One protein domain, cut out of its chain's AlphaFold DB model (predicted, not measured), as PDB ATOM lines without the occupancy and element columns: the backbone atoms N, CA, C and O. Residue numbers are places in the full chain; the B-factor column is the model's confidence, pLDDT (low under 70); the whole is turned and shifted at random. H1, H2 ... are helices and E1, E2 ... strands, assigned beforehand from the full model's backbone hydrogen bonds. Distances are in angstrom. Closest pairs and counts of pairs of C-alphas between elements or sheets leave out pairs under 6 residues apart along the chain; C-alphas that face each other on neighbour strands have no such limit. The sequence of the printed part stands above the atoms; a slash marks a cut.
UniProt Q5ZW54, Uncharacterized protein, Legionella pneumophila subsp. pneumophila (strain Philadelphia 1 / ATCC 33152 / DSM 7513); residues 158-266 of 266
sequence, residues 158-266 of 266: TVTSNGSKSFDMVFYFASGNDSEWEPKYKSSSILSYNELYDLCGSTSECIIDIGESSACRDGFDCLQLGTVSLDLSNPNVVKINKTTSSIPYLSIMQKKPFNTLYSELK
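Overview. This is residues 158 to 266 of the 266 residues of an uncharacterized protein of Legionella pneumophila subsp. pneumophila (strain Philadelphia 1 / ATCC 33152 / DSM 7513) (UniProt Q5ZW54). A strongly twisted five-stranded sheet and a smaller three-stranded sheet, E1, E9 and E8, lie partly face to face as a sandwich, their strands running nearly in line. Away from the small sheet, the large one curls round helix H1, and the short helix H2 packs near E3 and E2. The printed part has 109 residues, with two named helices and nine named strands in the order E1 E2 E3 E4 H1 E5 H2 E6 E7 E8 E9; the class is mostly strand. The large sheet runs E3, E2, E5, E6, E7, antiparallel throughout, and the small one E1, E9, E8, mixed. The whole is compact, with a radius of gyration of the C-alphas of 13.7 A and spans of 38 by 34 by 20 A.

Arrangement. E1, residues 158 to 160, is the parallel neighbour of E9, residues 260 to 265, at 34 degrees, with N 261 and O 158 2.7 A apart. E2, residues 169 to 174, and E3, residues 185 to 188, form an antiparallel hairpin at 142 degrees, with N 171 and O 188 2.8 A apart. E3 runs on into E4, residues 190 to 192, at 92 degrees; E4 pairs with no named strand. H1, residues 193 to 200, is on the large sheet; its closest C-alphas to E6, residues 224 to 234, are those of Tyr 197 and Leu 232, 7.1 A apart. E5, residues 206 to 212, is antiparallel to E2 at 124 degrees (N 170 to O 211, 2.9 A) and to E6 at 149 degrees (N 208 to O 228, 2.9 A). H2, residues 215 to 218, is on this sheet at a height of 8.4 A, over none of its strands, but only just: two of its C-alphas fall on E2. E6 and E7, residues 237 to 245, form a hairpin at 157 degrees, with N 229 and O 242 2.8 A apart. E8, residues 250 to 254, and E9 form another at 154 degrees, with N 251 and O 264 2.8 A apart. In the sandwich, two sheets face to face, the facing parts are 8.9 A centre to centre; the closest C-alphas of E7 and E8 are those of Ser 245 and Ser 251, 5.8 A apart. Every O i to N i+4 pair of H1 is within hydrogen-bond range; H2 is too short for such a pair.

Along the chain. E1 begins at C-alpha 158, (-23.335, -20.272, 44.271). E6 is the longest strand, 27.8 A from C-alpha 224 to C-alpha 234; E7 measures 23.6 A, E5 20.1 A and H1 10.2 A. E9 ends at C-alpha 265, (-26.297, -32.945, 30.515).

Size, cuts and confidence. The two C-alphas farthest apart, of Trp 181 and Pro 257, are 41.0 A apart. The printed part has no cut and no long link. Mean pLDDT of the printed part is 84.5; residues 161 to 166, 176 to 183 and 217 to 220 are under 70.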
ATOM      1  N   THR A 158     -22.103 -20.592  44.986       92.19
ATOM      2  CA  THR A 158     -23.335 -20.272  44.271       92.19
ATOM      3  C   THR A 158     -23.704 -21.429  43.362       92.19
ATOM      4  O   THR A 158     -22.830 -22.060  42.775       92.19
ATOM      5  N   VAL A 159     -24.994 -21.691  43.190       90.25
ATOM      6  CA  VAL A 159     -25.513 -22.521  42.100       90.25
ATOM      7  C   VAL A 159     -26.309 -21.667  41.126       90.25
ATOM      8  O   VAL A 159     -27.012 -20.733  41.507       90.25
ATOM      9  N   THR A 160     -26.217 -22.001  39.846       82.75
ATOM     10  CA  THR A 160     -26.975 -21.343  38.780       82.75
ATOM     11  C   THR A 160     -27.494 -22.373  37.794       82.75
ATOM     12  O   THR A 160     -26.884 -23.426  37.587       82.75
ATOM     13  N   SER A 161     -28.605 -22.045  37.137       67.00
ATOM     14  CA  SER A 161     -29.082 -22.807  35.992       67.00
ATOM     15  C   SER A 161     -28.479 -22.296  34.693       67.00
ATOM     16  O   SER A 161     -28.189 -21.108  34.520       67.00
ATOM     17  N   ASN A 162     -28.240 -23.229  33.779       64.25
ATOM     18  CA  ASN A 162     -27.735 -22.971  32.446       64.25
ATOM     19  C   ASN A 162     -28.888 -23.049  31.438       64.25
ATOM     20  O   ASN A 162     -28.985 -23.996  30.660       64.25
ATOM     21  N   GLY A 163     -29.791 -22.065  31.472       55.75
ATOM     22  CA  GLY A 163     -30.898 -21.968  30.519       55.75
ATOM     23  C   GLY A 163     -31.691 -23.275  30.327       55.75
ATOM     24  O   GLY A 163     -31.751 -24.137  31.196       55.75
ATOM     25  N   SER A 164     -32.320 -23.426  29.162       52.09
ATOM     26  CA  SER A 164     -33.340 -24.445  28.857       52.09
ATOM     27  C   SER A 164     -32.880 -25.917  28.828       52.09
ATOM     28  O   SER A 164     -33.655 -26.771  28.399       52.09
ATOM     29  N   LYS A 165     -31.645 -26.243  29.237       56.31
ATOM     30  CA  LYS A 165     -31.065 -27.598  29.118       56.31
ATOM     31  C   LYS A 165     -30.504 -28.180  30.423       56.31
ATOM     32  O   LYS A 165     -29.826 -29.201  30.373       56.31
ATOM     33  N   SER A 166     -30.766 -27.565  31.572       64.81
ATOM     34  CA  SER A 166     -30.197 -27.985  32.862       64.81
ATOM     35  C   SER A 166     -31.239 -28.011  33.977       64.81
ATOM     36  O   SER A 166     -32.224 -27.280  33.901       64.81
ATOM     37  N   PHE A 167     -30.990 -28.796  35.029       72.88
ATOM     38  CA  PHE A 167     -31.787 -28.738  36.256       72.88
ATOM     39  C   PHE A 167     -31.480 -27.444  37.015       72.88
ATOM     40  O   PHE A 167     -30.311 -27.081  37.180       72.88
ATOM     41  N   ASP A 168     -32.523 -26.774  37.503       82.81
ATOM     42  CA  ASP A 168     -32.372 -25.686  38.463       82.81
ATOM     43  C   ASP A 168     -31.851 -26.280  39.775       82.81
ATOM     44  O   ASP A 168     -32.538 -27.068  40.422       82.81
ATOM     45  N   MET A 169     -30.627 -25.930  40.159       89.19
ATOM     46  CA  MET A 169     -29.978 -26.479  41.348       89.19
ATOM     47  C   MET A 169     -30.194 -25.589  42.571       89.19
ATOM     48  O   MET A 169     -30.230 -24.361  42.464       89.19
ATOM     49  N   VAL A 170     -30.251 -26.213  43.743       91.75
ATOM     50  CA  VAL A 170     -30.176 -25.566  45.058       91.75
ATOM     51  C   VAL A 170     -29.248 -26.362  45.965       91.75
ATOM     52  O   VAL A 170     -29.177 -27.585  45.860       91.75
ATOM     53  N   PHE A 171     -28.553 -25.687  46.874       93.50
ATOM     54  CA  PHE A 171     -27.991 -26.355  48.042       93.50
ATOM     55  C   PHE A 171     -29.127 -26.690  48.997       93.50
ATOM     56  O   PHE A 171     -30.025 -25.862  49.163       93.50
ATOM     57  N   TYR A 172     -29.087 -27.856  49.635       91.50
ATOM     58  CA  TYR A 172     -30.032 -28.184  50.698       91.50
ATOM     59  C   TYR A 172     -29.345 -28.875  51.876       91.50
ATOM     60  O   TYR A 172     -28.329 -29.546  51.718       91.50
ATOM     61  N   PHE A 173     -29.866 -28.637  53.078       88.50
ATOM     62  CA  PHE A 173     -29.273 -29.089  54.340       88.50
ATOM     63  C   PHE A 173     -30.321 -29.099  55.458       88.50
ATOM     64  O   PHE A 173     -31.333 -28.398  55.386       88.50
ATOM     65  N   ALA A 174     -30.091 -29.903  56.495       81.38
ATOM     66  CA  ALA A 174     -31.015 -30.021  57.620       81.38
ATOM     67  C   ALA A 174     -31.103 -28.712  58.433       81.38
ATOM     68  O   ALA A 174     -30.092 -28.082  58.747       81.38
ATOM     69  N   SER A 175     -32.319 -28.310  58.810       74.31
ATOM     70  CA  SER A 175     -32.570 -27.206  59.740       74.31
ATOM     71  C   SER A 175     -32.356 -27.683  61.179       74.31
ATOM     72  O   SER A 175     -33.148 -28.457  61.707       74.31
ATOM     73  N   GLY A 176     -31.299 -27.211  61.843       61.22
ATOM     74  CA  GLY A 176     -30.908 -27.660  63.191       61.22
ATOM     75  C   GLY A 176     -31.843 -27.290  64.358       61.22
ATOM     76  O   GLY A 176     -31.447 -27.486  65.500       61.22
ATOM     77  N   ASN A 177     -33.046 -26.755  64.111       55.28
ATOM     78  CA  ASN A 177     -33.942 -26.249  65.166       55.28
ATOM     79  C   ASN A 177     -35.268 -27.003  65.333       55.28
ATOM     80  O   ASN A 177     -36.036 -26.652  66.228       55.28
ATOM     81  N   ASP A 178     -35.559 -28.020  64.526       54.12
ATOM     82  CA  ASP A 178     -36.861 -28.679  64.587       54.12
ATOM     83  C   ASP A 178     -36.774 -29.995  65.368       54.12
ATOM     84  O   ASP A 178     -36.179 -30.975  64.934       54.12
ATOM     85  N   SER A 179     -37.418 -30.024  66.536       52.44
ATOM     86  CA  SER A 179     -37.707 -31.223  67.335       52.44
ATOM     87  C   SER A 179     -38.780 -32.120  66.687       52.44
ATOM     88  O   SER A 179     -39.557 -32.771  67.387       52.44
ATOM     89  N   GLU A 180     -38.885 -32.093  65.360       57.75
ATOM     90  CA  GLU A 180     -39.854 -32.853  64.578       57.75
ATOM     91  C   GLU A 180     -39.222 -34.166  64.096       57.75
ATOM     92  O   GLU A 180     -38.011 -34.272  63.913       57.75
ATOM     93  N   TRP A 181     -40.048 -35.203  63.947       61.47
ATOM     94  CA  TRP A 181     -39.608 -36.554  63.572       61.47
ATOM     95  C   TRP A 181     -39.033 -36.623  62.142       61.47
ATOM     96  O   TRP A 181     -38.235 -37.512  61.851       61.47
ATOM     97  N   GLU A 182     -39.379 -35.658  61.282       59.44
ATOM     98  CA  GLU A 182     -38.802 -35.480  59.948       59.44
ATOM     99  C   GLU A 182     -37.960 -34.192  59.904       59.44
ATOM    100  O   GLU A 182     -38.451 -33.125  60.286       59.44
ATOM    101  N   PRO A 183     -36.692 -34.255  59.455       62.06
ATOM    102  CA  PRO A 183     -35.844 -33.075  59.367       62.06
ATOM    103  C   PRO A 183     -36.372 -32.134  58.282       62.06
ATOM    104  O   PRO A 183     -36.375 -32.475  57.100       62.06
ATOM    105  N   LYS A 184     -36.772 -30.918  58.666       71.31
ATOM    106  CA  LYS A 184     -37.058 -29.861  57.691       71.31
ATOM    107  C   LYS A 184     -35.766 -29.463  56.996       71.31
ATOM    108  O   LYS A 184     -34.804 -29.046  57.647       71.31
ATOM    109  N   TYR A 185     -35.746 -29.554  55.674       78.69
ATOM    110  CA  TYR A 185     -34.620 -29.076  54.884       78.69
ATOM    111  C   TYR A 185     -34.760 -27.581  54.604       78.69
ATOM    112  O   TYR A 185     -35.838 -27.080  54.283       78.69
ATOM    113  N   LYS A 186     -33.646 -26.858  54.708       86.00
ATOM    114  CA  LYS A 186     -33.497 -25.522  54.130       86.00
ATOM    115  C   LYS A 186     -32.854 -25.663  52.765       86.00
ATOM    116  O   LYS A 186     -32.013 -26.538  52.574       86.00
ATOM    117  N   SER A 187     -33.227 -24.782  51.844       88.44
ATOM    118  CA  SER A 187     -32.574 -24.674  50.546       88.44
ATOM    119  C   SER A 187     -32.122 -23.245  50.270       88.44
ATOM    120  O   SER A 187     -32.752 -22.281  50.707       88.44
ATOM    121  N   SER A 188     -31.000 -23.109  49.565       90.56
ATOM    122  CA  SER A 188     -30.473 -21.817  49.124       90.56
ATOM    123  C   SER A 188     -29.725 -21.952  47.802       90.56
ATOM    124  O   SER A 188     -29.129 -22.986  47.506       90.56
ATOM    125  N   SER A 189     -29.730 -20.890  47.001       88.88
ATOM    126  CA  SER A 189     -28.927 -20.802  45.775       88.88
ATOM    127  C   SER A 189     -27.520 -20.250  46.025       88.88
ATOM    128  O   SER A 189     -26.655 -20.374  45.163       88.88
ATOM    129  N   ILE A 190     -27.297 -19.627  47.186       91.38
ATOM    130  CA  ILE A 190     -26.026 -19.011  47.589       91.38
ATOM    131  C   ILE A 190     -25.777 -19.357  49.055       91.38
ATOM    132  O   ILE A 190     -26.689 -19.236  49.872       91.38
ATOM    133  N   LEU A 191     -24.559 -19.772  49.389       93.75
ATOM    134  CA  LEU A 191     -24.125 -19.970  50.770       93.75
ATOM    135  C   LEU A 191     -22.856 -19.166  51.022       93.75
ATOM    136  O   LEU A 191     -21.808 -19.438  50.433       93.75
ATOM    137  N   SER A 192     -22.969 -18.171  51.897       93.19
ATOM    138  CA  SER A 192     -21.841 -17.372  52.376       93.19
ATOM    139  C   SER A 192     -20.925 -18.183  53.294       93.19
ATOM    140  O   SER A 192     -21.346 -19.183  53.875       93.19
ATOM    141  N   TYR A 193     -19.682 -17.728  53.490       93.94
ATOM    142  CA  TYR A 193     -18.751 -18.369  54.425       93.94
ATOM    143  C   TYR A 193     -19.358 -18.563  55.814       93.94
ATOM    144  O   TYR A 193     -19.206 -19.630  56.391       93.94
ATOM    145  N   ASN A 194     -20.071 -17.563  56.340       93.75
ATOM    146  CA  ASN A 194     -20.667 -17.654  57.674       93.75
ATOM    147  C   ASN A 194     -21.735 -18.751  57.740       93.75
ATOM    148  O   ASN A 194     -21.734 -19.533  58.680       93.75
ATOM    149  N   GLU A 195     -22.589 -18.868  56.720       93.56
ATOM    150  CA  GLU A 195     -23.580 -19.950  56.657       93.56
ATOM    151  C   GLU A 195     -22.902 -21.321  56.550       93.56
ATOM    152  O   GLU A 195     -23.309 -22.268  57.214       93.56
ATOM    153  N   LEU A 196     -21.833 -21.434  55.759       95.12
ATOM    154  CA  LEU A 196     -21.054 -22.669  55.639       95.12
ATOM    155  C   LEU A 196     -20.329 -23.024  56.946       95.12
ATOM    156  O   LEU A 196     -20.284 -24.191  57.332       95.12
ATOM    157  N   TYR A 197     -19.782 -22.025  57.635       94.81
ATOM    158  CA  TYR A 197     -19.134 -22.178  58.930       94.81
ATOM    159  C   TYR A 197     -20.134 -22.607  60.005       94.81
ATOM    160  O   TYR A 197     -19.826 -23.487  60.801       94.81
ATOM    161  N   ASP A 198     -21.348 -22.059  60.000       92.69
ATOM    162  CA  ASP A 198     -22.407 -22.477  60.920       92.69
ATOM    163  C   ASP A 198     -22.843 -23.933  60.666       92.69
ATOM    164  O   ASP A 198     -23.197 -24.645  61.606       92.69
ATOM    165  N   LEU A 199     -22.786 -24.398  59.410       91.50
ATOM    166  CA  LEU A 199     -23.133 -25.773  59.031       91.50
ATOM    167  C   LEU A 199     -22.032 -26.796  59.348       91.50
ATOM    168  O   LEU A 199     -22.336 -27.906  59.780       91.50
ATOM    169  N   CYS A 200     -20.767 -26.449  59.110       93.25
ATOM    170  CA  CYS A 200     -19.654 -27.406  59.100       93.25
ATOM    171  C   CYS A 200     -18.511 -27.079  60.074       93.25
ATOM    172  O   CYS A 200     -17.638 -27.919  60.299       93.25
ATOM    173  N   GLY A 201     -18.474 -25.868  60.631       93.81
ATOM    174  CA  GLY A 201     -17.310 -25.315  61.316       93.81
ATOM    175  C   GLY A 201     -16.126 -25.054  60.376       93.81
ATOM    176  O   GLY A 201     -16.219 -25.156  59.152       93.81
ATOM    177  N   SER A 202     -14.969 -24.732  60.962       94.94
ATOM    178  CA  SER A 202     -13.710 -24.681  60.210       94.94
ATOM    179  C   SER A 202     -13.214 -26.105  59.951       94.94
ATOM    180  O   SER A 202     -12.804 -26.804  60.878       94.94
ATOM    181  N   THR A 203     -13.272 -26.546  58.695       95.25
ATOM    182  CA  THR A 203     -12.882 -27.896  58.261       95.25
ATOM    183  C   THR A 203     -12.303 -27.863  56.850       95.25
ATOM    184  O   THR A 203     -12.672 -27.006  56.054       95.25
ATOM    185  N   SER A 204     -11.424 -28.807  56.513       92.44
ATOM    186  CA  SER A 204     -10.931 -29.001  55.142       92.44
ATOM    187  C   SER A 204     -11.880 -29.821  54.260       92.44
ATOM    188  O   SER A 204     -11.643 -29.952  53.060       92.44
ATOM    189  N   GLU A 205     -12.914 -30.418  54.857       94.62
ATOM    190  CA  GLU A 205     -13.886 -31.263  54.168       94.62
ATOM    191  C   GLU A 205     -15.284 -31.064  54.775       94.62
ATOM    192  O   GLU A 205     -15.676 -31.715  55.739       94.62
ATOM    193  N   CYS A 206     -16.025 -30.114  54.209       96.00
ATOM    194  CA  CYS A 206     -17.449 -29.882  54.436       96.00
ATOM    195  C   CYS A 206     -18.214 -30.368  53.203       96.00
ATOM    196  O   CYS A 206     -17.909 -29.937  52.091       96.00
ATOM    197  N   ILE A 207     -19.177 -31.274  53.371       96.38
ATOM    198  CA  ILE A 207     -19.973 -31.808  52.261       96.38
ATOM    199  C   ILE A 207     -21.374 -31.215  52.338       96.38
ATOM    200  O   ILE A 207     -22.048 -31.361  53.353       96.38
ATOM    201  N   ILE A 208     -21.800 -30.569  51.255       95.75
ATOM    202  CA  ILE A 208     -23.137 -29.993  51.104       95.75
ATOM    203  C   ILE A 208     -23.851 -30.698  49.953       95.75
ATOM    204  O   ILE A 208     -23.273 -30.902  48.878       95.75
ATOM    205  N   ASP A 209     -25.112 -31.057  50.171       94.69
ATOM    206  CA  ASP A 209     -25.941 -31.675  49.147       94.69
ATOM    207  C   ASP A 209     -26.476 -30.642  48.146       94.69
ATOM    208  O   ASP A 209     -26.779 -29.492  48.480       94.69
ATOM    209  N   ILE A 210     -26.597 -31.073  46.890       94.25
ATOM    210  CA  ILE A 210     -27.158 -30.297  45.784       94.25
ATOM    211  C   ILE A 210     -28.393 -31.029  45.272       94.25
ATOM    212  O   ILE A 210     -28.321 -32.201  44.896       94.25
ATOM    213  N   GLY A 211     -29.521 -30.329  45.241       92.00
ATOM    214  CA  GLY A 211     -30.821 -30.864  44.856       92.00
ATOM    215  C   GLY A 211     -31.489 -30.061  43.748       92.00
ATOM    216  O   GLY A 211     -31.021 -28.987  43.365       92.00
ATOM    217  N   GLU A 212     -32.589 -30.595  43.225       89.31
ATOM    218  CA  GLU A 212     -33.435 -29.892  42.260       89.31
ATOM    219  C   GLU A 212     -34.334 -28.866  42.969       89.31
ATOM    220  O   GLU A 212     -35.081 -29.191  43.891       89.31
ATOM    221  N   SER A 213     -34.296 -27.615  42.505       84.25
ATOM    222  CA  SER A 213     -35.039 -26.480  43.067       84.25
ATOM    223  C   SER A 213     -36.547 -26.721  43.137       84.25
ATOM    224  O   SER A 213     -37.191 -26.311  44.100       84.25
ATOM    225  N   SER A 214     -37.119 -27.381  42.126       80.56
ATOM    226  CA  SER A 214     -38.550 -27.693  42.052       80.56
ATOM    227  C   SER A 214     -38.967 -28.689  43.144       80.56
ATOM    228  O   SER A 214     -39.925 -28.424  43.862       80.56
ATOM    229  N   ALA A 215     -38.204 -29.772  43.318       78.00
ATOM    230  CA  ALA A 215     -38.450 -30.827  44.301       78.00
ATOM    231  C   ALA A 215     -38.206 -30.348  45.744       78.00
ATOM    232  O   ALA A 215     -38.937 -30.687  46.670       78.00
ATOM    233  N   CYS A 216     -37.227 -29.463  45.939       76.12
ATOM    234  CA  CYS A 216     -36.879 -28.934  47.256       76.12
ATOM    235  C   CYS A 216     -37.862 -27.901  47.837       76.12
ATOM    236  O   CYS A 216     -37.719 -27.521  49.000       76.12
ATOM    237  N   ARG A 217     -38.843 -27.408  47.065       67.62
ATOM    238  CA  ARG A 217     -39.817 -26.407  47.547       67.62
ATOM    239  C   ARG A 217     -40.838 -26.967  48.527       67.62
ATOM    240  O   ARG A 217     -41.342 -26.206  49.350       67.62
ATOM    241  N   ASP A 218     -41.093 -28.271  48.471       60.75
ATOM    242  CA  ASP A 218     -42.138 -28.914  49.268       60.75
ATOM    243  C   ASP A 218     -41.620 -29.477  50.602       60.75
ATOM    244  O   ASP A 218     -42.369 -30.114  51.331       60.75
ATOM    245  N   GLY A 219     -40.357 -29.218  50.966       56.53
ATOM    246  CA  GLY A 219     -39.823 -29.421  52.322       56.53
ATOM    247  C   GLY A 219     -39.546 -30.867  52.749       56.53
ATOM    248  O   GLY A 219     -38.860 -31.051  53.754       56.53
ATOM    249  N   PHE A 220     -40.010 -31.869  51.994       59.59
ATOM    250  CA  PHE A 220     -39.920 -33.282  52.390       59.59
ATOM    251  C   PHE A 220     -39.163 -34.190  51.406       59.59
ATOM    252  O   PHE A 220     -38.653 -35.220  51.836       59.59
ATOM    253  N   ASP A 221     -39.031 -33.825  50.123       70.12
ATOM    254  CA  ASP A 221     -38.377 -34.684  49.118       70.12
ATOM    255  C   ASP A 221     -37.517 -33.870  48.135       70.12
ATOM    256  O   ASP A 221     -37.905 -33.559  47.010       70.12
ATOM    257  N   CYS A 222     -36.326 -33.469  48.586       81.69
ATOM    258  CA  CYS A 222     -35.316 -32.904  47.696       81.69
ATOM    259  C   CYS A 222     -34.733 -34.012  46.811       81.69
ATOM    260  O   CYS A 222     -33.967 -34.848  47.294       81.69
ATOM    261  N   LEU A 223     -35.006 -33.974  45.501       87.69
ATOM    262  CA  LEU A 223     -34.312 -34.846  44.554       87.69
ATOM    263  C   LEU A 223     -32.816 -34.509  44.552       87.69
ATOM    264  O   LEU A 223     -32.411 -33.469  44.027       87.69
ATOM    265  N   GLN A 224     -31.997 -35.396  45.116       91.25
ATOM    266  CA  GLN A 224     -30.550 -35.220  45.161       91.25
ATOM    267  C   GLN A 224     -29.949 -35.338  43.757       91.25
ATOM    268  O   GLN A 224     -29.964 -36.395  43.123       91.25
ATOM    269  N   LEU A 225     -29.355 -34.246  43.287       92.50
ATOM    270  CA  LEU A 225     -28.618 -34.192  42.028       92.50
ATOM    271  C   LEU A 225     -27.149 -34.571  42.225       92.50
ATOM    272  O   LEU A 225     -26.514 -35.090  41.302       92.50
ATOM    273  N   GLY A 226     -26.603 -34.322  43.417       94.88
ATOM    274  CA  GLY A 226     -25.214 -34.602  43.750       94.88
ATOM    275  C   GLY A 226     -24.757 -33.917  45.031       94.88
ATOM    276  O   GLY A 226     -25.575 -33.521  45.858       94.88
ATOM    277  N   THR A 227     -23.443 -33.759  45.181       96.56
ATOM    278  CA  THR A 227     -22.830 -33.090  46.338       96.56
ATOM    279  C   THR A 227     -21.661 -32.204  45.929       96.56
ATOM    280  O   THR A 227     -21.039 -32.405  44.878       96.56
ATOM    281  N   VAL A 228     -21.327 -31.246  46.790       97.38
ATOM    282  CA  VAL A 228     -20.081 -30.481  46.736       97.38
ATOM    283  C   VAL A 228     -19.299 -30.657  48.034       97.38
ATOM    284  O   VAL A 228     -19.855 -30.565  49.123       97.38
ATOM    285  N   SER A 229     -18.000 -30.919  47.911       97.31
ATOM    286  CA  SER A 229     -17.037 -30.948  49.011       97.31
ATOM    287  C   SER A 229     -16.213 -29.663  49.005       97.31
ATOM    288  O   SER A 229     -15.688 -29.259  47.960       97.31
ATOM    289  N   LEU A 230     -16.107 -29.037  50.173       97.06
ATOM    290  CA  LEU A 230     -15.550 -27.709  50.391       97.06
ATOM    291  C   LEU A 230     -14.449 -27.743  51.451       97.06
ATOM    292  O   LEU A 230     -14.540 -28.489  52.423       97.06
ATOM    293  N   ASP A 231     -13.460 -26.874  51.294       95.44
ATOM    294  CA  ASP A 231     -12.491 -26.512  52.322       95.44
ATOM    295  C   ASP A 231     -12.823 -25.106  52.847       95.44
ATOM    296  O   ASP A 231     -12.901 -24.144  52.078       95.44
ATOM    297  N   LEU A 232     -13.064 -25.036  54.157       95.19
ATOM    298  CA  LEU A 232     -13.437 -23.866  54.957       95.19
ATOM    299  C   LEU A 232     -12.372 -23.542  56.020       95.19
ATOM    300  O   LEU A 232     -12.635 -22.792  56.969       95.19
ATOM    301  N   SER A 233     -11.171 -24.119  55.901       93.69
ATOM    302  CA  SER A 233     -10.056 -23.867  56.822       93.69
ATOM    303  C   SER A 233      -9.591 -22.407  56.808       93.69
ATOM    304  O   SER A 233      -9.024 -21.930  57.791       93.69
ATOM    305  N   ASN A 234      -9.877 -21.676  55.725       90.56
ATOM    306  CA  ASN A 234      -9.569 -20.263  55.569       90.56
ATOM    307  C   ASN A 234     -10.859 -19.423  55.474       90.56
ATOM    308  O   ASN A 234     -11.645 -19.640  54.555       90.56
ATOM    309  N   PRO A 235     -11.072 -18.423  56.350       88.50
ATOM    310  CA  PRO A 235     -12.267 -17.575  56.312       88.50
ATOM    311  C   PRO A 235     -12.385 -16.687  55.076       88.50
ATOM    312  O   PRO A 235     -13.477 -16.236  54.736       88.50
ATOM    313  N   ASN A 236     -11.275 -16.448  54.384       87.12
ATOM    314  CA  ASN A 236     -11.270 -15.637  53.182       87.12
ATOM    315  C   ASN A 236     -11.470 -16.479  51.919       87.12
ATOM    316  O   ASN A 236     -11.772 -15.929  50.872       87.12
ATOM    317  N   VAL A 237     -11.336 -17.804  51.961       87.88
ATOM    318  CA  VAL A 237     -11.470 -18.629  50.755       87.88
ATOM    319  C   VAL A 237     -12.330 -19.836  51.051       87.88
ATOM    320  O   VAL A 237     -11.925 -20.727  51.789       87.88
ATOM    321  N   VAL A 238     -13.481 -19.909  50.386       92.31
ATOM    322  CA  VAL A 238     -14.186 -21.178  50.220       92.31
ATOM    323  C   VAL A 238     -13.580 -21.868  49.009       92.31
ATOM    324  O   VAL A 238     -13.608 -21.320  47.910       92.31
ATOM    325  N   LYS A 239     -13.007 -23.055  49.187       92.94
ATOM    326  CA  LYS A 239     -12.427 -23.806  48.072       92.94
ATOM    327  C   LYS A 239     -13.263 -25.037  47.776       92.94
ATOM    328  O   LYS A 239     -13.454 -25.890  48.634       92.94
ATOM    329  N   ILE A 240     -13.708 -25.159  46.531       93.69
ATOM    330  CA  ILE A 240     -14.379 -26.365  46.047       93.69
ATOM    331  C   ILE A 240     -13.321 -27.434  45.760       93.69
ATOM    332  O   ILE A 240     -12.501 -27.292  44.851       93.69
ATOM    333  N   ASN A 241     -13.335 -28.513  46.539       94.12
ATOM    334  CA  ASN A 241     -12.418 -29.640  46.371       94.12
ATOM    335  C   ASN A 241     -12.927 -30.620  45.316       94.12
ATOM    336  O   ASN A 241     -12.159 -31.101  44.479       94.12
ATOM    337  N   LYS A 242     -14.222 -30.945  45.373       95.62
ATOM    338  CA  LYS A 242     -14.832 -31.966  44.520       95.62
ATOM    339  C   LYS A 242     -16.328 -31.731  44.366       95.62
ATOM    340  O   LYS A 242     -17.002 -31.389  45.330       95.62
ATOM    341  N   THR A 243     -16.850 -32.005  43.178       95.44
ATOM    342  CA  THR A 243     -18.285 -32.177  42.932       95.44
ATOM    343  C   THR A 243     -18.567 -33.630  42.569       95.44
ATOM    344  O   THR A 243     -17.730 -34.319  41.974       95.44
ATOM    345  N   THR A 244     -19.736 -34.126  42.951       95.38
ATOM    346  CA  THR A 244     -20.230 -35.441  42.531       95.38
ATOM    347  C   THR A 244     -21.635 -35.306  41.976       95.38
ATOM    348  O   THR A 244     -22.358 -34.389  42.350       95.38
ATOM    349  N   SER A 245     -22.015 -36.199  41.066       94.00
ATOM    350  CA  SER A 245     -23.367 -36.254  40.514       94.00
ATOM    351  C   SER A 245     -23.981 -37.601  40.857       94.00
ATOM    352  O   SER A 245     -23.390 -38.641  40.569       94.00
ATOM    353  N   SER A 246     -25.167 -37.568  41.454       92.44
ATOM    354  CA  SER A 246     -25.969 -38.753  41.765       92.44
ATOM    355  C   SER A 246     -26.727 -39.259  40.533       92.44
ATOM    356  O   SER A 246     -27.113 -40.424  40.474       92.44
ATOM    357  N   ILE A 247     -26.899 -38.404  39.516       89.06
ATOM    358  CA  ILE A 247     -27.602 -38.724  38.268       89.06
ATOM    359  C   ILE A 247     -26.595 -39.042  37.143       89.06
ATOM    360  O   ILE A 247     -25.761 -38.194  36.818       89.06
ATOM    361  N   PRO A 248     -26.669 -40.221  36.484       87.38
ATOM    362  CA  PRO A 248     -25.657 -40.664  35.518       87.38
ATOM    363  C   PRO A 248     -25.432 -39.737  34.319       87.38
ATOM    364  O   PRO A 248     -24.291 -39.583  33.881       87.38
ATOM    365  N   TYR A 249     -26.494 -39.120  33.797       87.62
ATOM    366  CA  TYR A 249     -26.469 -38.243  32.620       87.62
ATOM    367  C   TYR A 249     -26.302 -36.757  32.969       87.62
ATOM    368  O   TYR A 249     -26.370 -35.914  32.079       87.62
ATOM    369  N   LEU A 250     -26.081 -36.428  34.244       88.50
ATOM    370  CA  LEU A 250     -25.843 -35.070  34.716       88.50
ATOM    371  C   LEU A 250     -24.392 -34.931  35.184       88.50
ATOM    372  O   LEU A 250     -23.830 -35.850  35.785       88.50
ATOM    373  N   SER A 251     -23.792 -33.776  34.922       90.38
ATOM    374  CA  SER A 251     -22.518 -33.360  35.503       90.38
ATOM    375  C   SER A 251     -22.723 -32.075  36.293       90.38
ATOM    376  O   SER A 251     -23.279 -31.117  35.763       90.38
ATOM    377  N   ILE A 252     -22.246 -32.039  37.539       92.00
ATOM    378  CA  ILE A 252     -22.126 -30.805  38.327       92.00
ATOM    379  C   ILE A 252     -20.706 -30.279  38.152       92.00
ATOM    380  O   ILE A 252     -19.735 -30.932  38.546       92.00
ATOM    381  N   MET A 253     -20.583 -29.103  37.550       89.19
ATOM    382  CA  MET A 253     -19.312 -28.498  37.169       89.19
ATOM    383  C   MET A 253     -19.109 -27.162  37.876       89.19
ATOM    384  O   MET A 253     -20.061 -26.441  38.160       89.19
ATOM    385  N   GLN A 254     -17.848 -26.816  38.128       88.62
ATOM    386  CA  GLN A 254     -17.457 -25.506  38.641       88.62
ATOM    387  C   GLN A 254     -17.059 -24.585  37.487       88.62
ATOM    388  O   GLN A 254     -16.212 -24.938  36.659       88.62
ATOM    389  N   LYS A 255     -17.605 -23.368  37.465       82.56
ATOM    390  CA  LYS A 255     -17.226 -22.326  36.512       82.56
ATOM    391  C   LYS A 255     -15.985 -21.582  37.005       82.56
ATOM    392  O   LYS A 255     -16.073 -20.506  37.587       82.56
ATOM    393  N   LYS A 256     -14.810 -22.164  36.756       81.88
ATOM    394  CA  LYS A 256     -13.527 -21.542  37.121       81.88
ATOM    395  C   LYS A 256     -13.370 -20.150  36.479       81.88
ATOM    396  O   LYS A 256     -13.735 -19.993  35.312       81.88
ATOM    397  N   PRO A 257     -12.788 -19.169  37.195       79.12
ATOM    398  CA  PRO A 257     -12.147 -19.294  38.512       79.12
ATOM    399  C   PRO A 257     -13.099 -19.201  39.719       79.12
ATOM    400  O   PRO A 257     -12.620 -19.265  40.844       79.12
ATOM    401  N   PHE A 258     -14.406 -19.065  39.504       85.19
ATOM    402  CA  PHE A 258     -15.364 -18.760  40.565       85.19
ATOM    403  C   PHE A 258     -15.882 -19.987  41.297       85.19
ATOM    404  O   PHE A 258     -15.833 -21.121  40.803       85.19
ATOM    405  N   ASN A 259     -16.499 -19.728  42.439       89.75
ATOM    406  CA  ASN A 259     -17.234 -20.713  43.218       89.75
ATOM    407  C   ASN A 259     -18.706 -20.833  42.789       89.75
ATOM    408  O   ASN A 259     -19.581 -21.183  43.582       89.75
ATOM    409  N   THR A 260     -18.982 -20.578  41.508       89.06
ATOM    410  CA  THR A 260     -20.276 -20.860  40.887       89.06
ATOM    411  C   THR A 260     -20.294 -22.276  40.313       89.06
ATOM    412  O   THR A 260     -19.472 -22.644  39.469       89.06
ATOM    413  N   LEU A 261     -21.276 -23.057  40.739       91.50
ATOM    414  CA  LEU A 261     -21.598 -24.381  40.238       91.50
ATOM    415  C   LEU A 261     -22.744 -24.306  39.229       91.50
ATOM    416  O   LEU A 261     -23.733 -23.604  39.431       91.50
ATOM    417  N   TYR A 262     -22.633 -25.078  38.157       88.44
ATOM    418  CA  TYR A 262     -23.692 -25.262  37.168       88.44
ATOM    419  C   TYR A 262     -23.850 -26.746  36.836       88.44
ATOM    420  O   TYR A 262     -22.955 -27.552  37.105       88.44
ATOM    421  N   SER A 263     -24.997 -27.106  36.264       87.12
ATOM    422  CA  SER A 263     -25.233 -28.457  35.770       87.12
ATOM    423  C   SER A 263     -25.268 -28.505  34.247       87.12
ATOM    424  O   SER A 263     -25.682 -27.553  33.580       87.12
ATOM    425  N   GLU A 264     -24.806 -29.622  33.694       85.75
ATOM    426  CA  GLU A 264     -24.790 -29.891  32.259       85.75
ATOM    427  C   GLU A 264     -25.148 -31.357  31.997       85.75
ATOM    428  O   GLU A 264     -24.696 -32.257  32.712       85.75
ATOM    429  N   LEU A 265     -25.992 -31.595  30.990       84.88
ATOM    430  CA  LEU A 265     -26.297 -32.945  30.515       84.88
ATOM    431  C   LEU A 265     -25.096 -33.491  29.731       84.88
ATOM    432  O   LEU A 265     -24.507 -32.764  28.934       84.88
ATOM    433  N   LYS A 266     -24.741 -34.752  29.973       82.00
ATOM    434  CA  LYS A 266     -23.634 -35.440  29.290       82.00
ATOM    435  C   LYS A 266     -23.959 -35.815  27.847       82.00
ATOM    436  O   LYS A 266     -25.141 -36.119  27.565       82.00
TER     437      LYS A 266